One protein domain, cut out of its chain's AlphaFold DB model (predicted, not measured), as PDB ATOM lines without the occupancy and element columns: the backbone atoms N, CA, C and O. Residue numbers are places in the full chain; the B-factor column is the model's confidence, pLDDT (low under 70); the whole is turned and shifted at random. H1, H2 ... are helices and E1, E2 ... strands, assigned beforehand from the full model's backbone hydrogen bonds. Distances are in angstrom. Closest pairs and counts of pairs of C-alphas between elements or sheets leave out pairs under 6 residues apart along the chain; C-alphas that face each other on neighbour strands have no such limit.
ATOM      1  N   ALA A  12      36.862   6.254   6.516       60.81
ATOM      2  CA  ALA A  12      36.088   5.541   5.502       60.81
ATOM      3  C   ALA A  12      34.994   4.579   6.024       60.81
ATOM      4  O   ALA A  12      34.013   4.371   5.320       60.81
ATOM      5  N   THR A  13      35.115   4.003   7.226       68.81
ATOM      6  CA  THR A  13      34.108   3.080   7.802       68.81
ATOM      7  C   THR A  13      33.234   3.721   8.879       68.81
ATOM      8  O   THR A  13      32.333   3.071   9.410       68.81
ATOM      9  N   SER A  14      33.460   4.996   9.210       82.50
ATOM     10  CA  SER A  14      32.596   5.704  10.153       82.50
ATOM     11  C   SER A  14      31.220   5.995   9.541       82.50
ATOM     12  O   SER A  14      31.093   6.315   8.359       82.50
ATOM     13  N   GLU A  15      30.180   5.943  10.371       83.56
ATOM     14  CA  GLU A  15      28.815   6.317   9.981       83.56
ATOM     15  C   GLU A  15      28.752   7.758   9.434       83.56
ATOM     16  O   GLU A  15      28.065   8.016   8.445       83.56
ATOM     17  N   ALA A  16      29.576   8.660   9.973       83.94
ATOM     18  CA  ALA A  16      29.706  10.028   9.486       83.94
ATOM     19  C   ALA A  16      30.217  10.099   8.036       83.94
ATOM     20  O   ALA A  16      29.667  10.847   7.230       83.94
ATOM     21  N   ALA A  17      31.219   9.295   7.669       85.31
ATOM     22  CA  ALA A  17      31.698   9.246   6.288       85.31
ATOM     23  C   ALA A  17      30.684   8.600   5.347       85.31
ATOM     24  O   ALA A  17      30.505   9.077   4.227       85.31
ATOM     25  N   ARG A  18      29.951   7.581   5.818       88.44
ATOM     26  CA  ARG A  18      28.824   7.030   5.056       88.44
ATOM     27  C   ARG A  18      27.792   8.120   4.756       88.44
ATOM     28  O   ARG A  18      27.362   8.240   3.613       88.44
ATOM     29  N   ARG A  19      27.429   8.949   5.744       90.75
ATOM     30  CA  ARG A  19      26.513  10.085   5.536       90.75
ATOM     31  C   ARG A  19      27.082  11.138   4.589       90.75
ATOM     32  O   ARG A  19      26.309  11.712   3.832       90.75
ATOM     33  N   GLN A  20      28.393  11.380   4.611       86.94
ATOM     34  CA  GLN A  20      29.058  12.330   3.715       86.94
ATOM     35  C   GLN A  20      29.023  11.876   2.250       86.94
ATOM     36  O   GLN A  20      28.787  12.699   1.373       86.94
ATOM     37  N   LEU A  21      29.203  10.579   1.983       85.44
ATOM     38  CA  LEU A  21      29.107  10.020   0.627       85.44
ATOM     39  C   LEU A  21      27.684  10.074   0.060       85.44
ATOM     40  O   LEU A  21      27.514  10.122  -1.151       85.44
ATOM     41  N   MET A  22      26.671  10.085   0.928       91.31
ATOM     42  CA  MET A  22      25.270  10.241   0.528       91.31
ATOM     43  C   MET A  22      24.819  11.711   0.471       91.31
ATOM     44  O   MET A  22      23.638  11.972   0.253       91.31
ATOM     45  N   GLN A  23      25.717  12.682   0.700       88.12
ATOM     46  CA  GLN A  23      25.378  14.098   0.543       88.12
ATOM     47  C   GLN A  23      25.222  14.459  -0.938       88.12
ATOM     48  O   GLN A  23      25.906  13.882  -1.788       88.12
ATOM     49  N   PRO A  24      24.371  15.448  -1.259       85.56
ATOM     50  CA  PRO A  24      24.258  15.949  -2.620       85.56
ATOM     51  C   PRO A  24      25.614  16.450  -3.129       85.56
ATOM     52  O   PRO A  24      26.337  17.177  -2.438       85.56
ATOM     53  N   VAL A  25      25.949  16.062  -4.360       86.25
ATOM     54  CA  VAL A  25      27.201  16.460  -5.004       86.25
ATOM     55  C   VAL A  25      27.086  17.911  -5.482       86.25
ATOM     56  O   VAL A  25      26.093  18.269  -6.117       86.25
ATOM     57  N   PRO A  26      28.087  18.766  -5.207       89.56
ATOM     58  CA  PRO A  26      28.157  20.097  -5.792       89.56
ATOM     59  C   PRO A  26      28.164  20.037  -7.320       89.56
ATOM     60  O   PRO A  26      29.033  19.394  -7.908       89.56
ATOM     61  N   CYS A  27      27.259  20.769  -7.959       91.50
ATOM     62  CA  CYS A  27      27.288  20.953  -9.403       91.50
ATOM     63  C   CYS A  27      28.321  22.024  -9.774       91.50
ATOM     64  O   CYS A  27      28.489  23.023  -9.068       91.50
ATOM     65  N   TRP A  28      29.007  21.828 -10.897       94.12
ATOM     66  CA  TRP A  28      29.976  22.775 -11.444       94.12
ATOM     67  C   TRP A  28      29.623  23.083 -12.894       94.12
ATOM     68  O   TRP A  28      29.284  22.184 -13.657       94.12
ATOM     69  N   GLU A  29      29.732  24.349 -13.280       93.19
ATOM     70  CA  GLU A  29      29.465  24.818 -14.638       93.19
ATOM     71  C   GLU A  29      30.711  25.493 -15.216       93.19
ATOM     72  O   GLU A  29      31.421  26.228 -14.525       93.19
ATOM     73  N   LYS A  30      30.998  25.230 -16.494       94.94
ATOM     74  CA  LYS A  30      32.121  25.828 -17.216       94.94
ATOM     75  C   LYS A  30      31.679  27.159 -17.820       94.94
ATOM     76  O   LYS A  30      30.936  27.182 -18.796       94.94
ATOM     77  N   VAL A  31      32.177  28.265 -17.271       94.75
ATOM     78  CA  VAL A  31      31.786  29.624 -17.671       94.75
ATOM     79  C   VAL A  31      32.996  30.397 -18.184       94.75
ATOM     80  O   VAL A  31      34.115  30.233 -17.697       94.75
ATOM     81  N   TRP A  32      32.778  31.255 -19.177       96.69
ATOM     82  CA  TRP A  32      33.772  32.231 -19.613       96.69
ATOM     83  C   TRP A  32      33.891  33.374 -18.601       96.69
ATOM     84  O   TRP A  32      32.921  34.093 -18.363       96.69
ATOM     85  N   VAL A  33      35.085  33.590 -18.055       93.38
ATOM     86  CA  VAL A  33      35.382  34.676 -17.112       93.38
ATOM     87  C   VAL A  33      36.541  35.530 -17.618       93.38
ATOM     88  O   VAL A  33      37.433  35.036 -18.306       93.38
ATOM     89  N   LEU A  34      36.528  36.818 -17.280       93.56
ATOM     90  CA  LEU A  34      37.693  37.682 -17.455       93.56
ATOM     91  C   LEU A  34      38.674  37.396 -16.304       93.56
ATOM     92  O   LEU A  34      38.234  37.373 -15.151       93.56
ATOM     93  N   PRO A  35      39.963  37.133 -16.579       92.38
ATOM     94  CA  PRO A  35      40.941  36.936 -15.518       92.38
ATOM     95  C   PRO A  35      41.130  38.231 -14.713       92.38
ATOM     96  O   PRO A  35      41.053  39.328 -15.259       92.38
ATOM     97  N   GLU A  36      41.363  38.105 -13.407       88.31
ATOM     98  CA  GLU A  36      41.355  39.227 -12.450       88.31
ATOM     99  C   GLU A  36      42.443  40.278 -12.726       88.31
ATOM    100  O   GLU A  36      42.280  41.456 -12.432       88.31
ATOM    101  N   ASN A  37      43.528  39.859 -13.371       87.31
ATOM    102  CA  ASN A  37      44.648  40.689 -13.801       87.31
ATOM    103  C   ASN A  37      44.586  41.077 -15.292       87.31
ATOM    104  O   ASN A  37      45.604  41.468 -15.866       87.31
ATOM    105  N   ALA A  38      43.429  40.943 -15.949       87.50
ATOM    106  CA  ALA A  38      43.274  41.384 -17.329       87.50
ATOM    107  C   ALA A  38      43.376  42.919 -17.427       87.50
ATOM    108  O   ALA A  38      42.758  43.625 -16.627       87.50
ATOM    109  N   PRO A  39      44.101  43.465 -18.421       89.38
ATOM    110  CA  PRO A  39      44.134  44.906 -18.639       89.38
ATOM    111  C   PRO A  39      42.732  45.436 -18.975       89.38
ATOM    112  O   PRO A  39      41.928  44.749 -19.615       89.38
ATOM    113  N   ALA A  40      42.439  46.668 -18.552       84.44
ATOM    114  CA  ALA A  40      41.157  47.315 -18.818       84.44
ATOM    115  C   ALA A  40      40.888  47.370 -20.334       84.44
ATOM    116  O   ALA A  40      41.708  47.874 -21.099       84.44
ATOM    117  N   GLY A  41      39.751  46.820 -20.767       86.38
ATOM    118  CA  GLY A  41      39.387  46.701 -22.186       86.38
ATOM    119  C   GLY A  41      39.814  45.394 -22.868       86.38
ATOM    120  O   GLY A  41      39.536  45.215 -24.051       86.38
ATOM    121  N   SER A  42      40.445  44.458 -22.149       86.38
ATOM    122  CA  SER A  42      40.766  43.133 -22.688       86.38
ATOM    123  C   SER A  42      39.508  42.317 -23.004       86.38
ATOM    124  O   SER A  42      38.586  42.213 -22.195       86.38
ATOM    125  N   THR A  43      39.498  41.679 -24.172       90.94
ATOM    126  CA  THR A  43      38.458  40.733 -24.606       90.94
ATOM    127  C   THR A  43      38.814  39.278 -24.291       90.94
ATOM    128  O   THR A  43      38.024  38.378 -24.588       90.94
ATOM    129  N   LEU A  44      39.983  39.031 -23.683       91.31
ATOM    130  CA  LEU A  44      40.445  37.692 -23.330       91.31
ATOM    131  C   LEU A  44      39.546  37.090 -22.250       91.31
ATOM    132  O   LEU A  44      39.534  37.548 -21.108       91.31
ATOM    133  N   LYS A  45      38.845  36.015 -22.600       95.00
ATOM    134  CA  LYS A  45      38.080  35.203 -21.654       95.00
ATOM    135  C   LYS A  45      38.788  33.875 -21.450       95.00
ATOM    136  O   LYS A  45      39.353  33.314 -22.386       95.00
ATOM    137  N   VAL A  46      38.726  33.365 -20.230       94.44
ATOM    138  CA  VAL A  46      39.194  32.026 -19.875       94.44
ATOM    139  C   VAL A  46      38.023  31.207 -19.368       94.44
ATOM    140  O   VAL A  46      37.080  31.741 -18.786       94.44
ATOM    141  N   PHE A  47      38.057  29.903 -19.600       96.50
ATOM    142  CA  PHE A  47      37.074  29.021 -18.997       96.50
ATOM    143  C   PHE A  47      37.429  28.761 -17.538       96.50
ATOM    144  O   PHE A  47      38.543  28.343 -17.230       96.50
ATOM    145  N   LYS A  48      36.457  28.952 -16.650       95.50
ATOM    146  CA  LYS A  48      36.555  28.620 -15.232       95.50
ATOM    147  C   LYS A  48      35.378  27.737 -14.851       95.50
ATOM    148  O   LYS A  48      34.237  28.033 -15.196       95.50
ATOM    149  N   TRP A  49      35.664  26.658 -14.131       96.56
ATOM    150  CA  TRP A  49      34.636  25.882 -13.454       96.56
ATOM    151  C   TRP A  49      34.168  26.660 -12.230       96.56
ATOM    152  O   TRP A  49      34.969  27.003 -11.357       96.56
ATOM    153  N   VAL A  50      32.879  26.964 -12.180       93.75
ATOM    154  CA  VAL A  50      32.252  27.686 -11.075       93.75
ATOM    155  C   VAL A  50      31.207  26.771 -10.456       93.75
ATOM    156  O   VAL A  50      30.402  26.173 -11.168       93.75
ATOM    157  N   LYS A  51      31.241  26.627  -9.130       94.25
ATOM    158  CA  LYS A  51      30.218  25.879  -8.399       94.25
ATOM    159  C   LYS A  51      28.870  26.577  -8.588       94.25
ATOM    160  O   LYS A  51      28.788  27.795  -8.446       94.25
ATOM    161  N   THR A  52      27.842  25.805  -8.907       92.12
ATOM    162  CA  THR A  52      26.495  26.302  -9.187       92.12
ATOM    163  C   THR A  52      25.482  25.652  -8.253       92.12
ATOM    164  O   THR A  52      25.590  24.469  -7.935       92.12
ATOM    165  N   ASP A  53      24.491  26.432  -7.822       89.25
ATOM    166  CA  ASP A  53      23.339  25.954  -7.043       89.25
ATOM    167  C   ASP A  53      22.162  25.552  -7.948       89.25
ATOM    168  O   ASP A  53      21.081  25.185  -7.480       89.25
TER     169      ASP A  53
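AT A GLANCE: This is residues 12 to 53 of the 147 residues of an uncharacterized protein of Dentipellis fragilis (UniProt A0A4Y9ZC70). This is a thin rod with a short helix, H1, at one end, then a hairpin of two strands, E1 and E2, whose long connecting loop makes the other end. Residues 13 to 19, of which 15 to 19 belong to H1, stick out at one end, and loop residues 36 to 41 stick out at the other. The printed part has 42 residues with one named helix and two named strands, in the order H1, E1, E2; the sheet's order is E1 - E2, antiparallel, and the class is mixed, helices and strands. The whole is extended, with a radius of gyration of the C-alphas of 17.7 A and spans of 53 by 16 by 12 A.

HOW THE PARTS SIT: Begin at residues 15 to 21, which are H1; every O i to N i+4 pair inside it is within hydrogen-bond range. From there a tight link of 5 residues leads to E1, residues 27 to 33. A long link of 12 residues then takes you to E2, residues 46 to 52. E1 and E2 form a hairpin: they are antiparallel neighbours, with 148 degrees between their N-to-C directions. Look first at C-alphas 28 and 51, which face each other at 4.4 A, and then at C-alphas 33 and 46, which face each other at 5.4 A. Across the pair, N 31 and O 48 are within hydrogen-bond range at 2.9 A, and so are N 33 and O 46 at 2.8 A. H1 and E2 are apart, with no C-alpha of the one within 8 A of the other.

IN THESE COORDINATES: Find C-alpha 15 at (28.815, 6.317, 9.981), where H1 begins; it runs to Leu 21, 10.1 A from first to last C-alpha. Go on to C-alpha 27 at (27.288, 20.953, -9.403), where E1 begins; it reaches Val 33, 17.7 A away from first to last C-alpha. E2 starts at Val 46 and ends with C-alpha 52 at (26.495, 26.302, -9.187), 17.6 A from first to last C-alpha.

THE WHOLE: The two C-alphas farthest apart are those of Thr 13 and Gly 41, 53.2 A, while the first and last printed C-alphas, Ala 12 and Asp 53, are 27.1 A apart. The printed part has no cut. Residues 34 to 45, the long link from E1 to E2, have no named element, and their C-alphas lie 15 to 26 A from the mean of the C-alphas. Look in the B-factor column for the model's confidence: the mean pLDDT of the printed part is 89.1, and residues 12 to 13 are under 70.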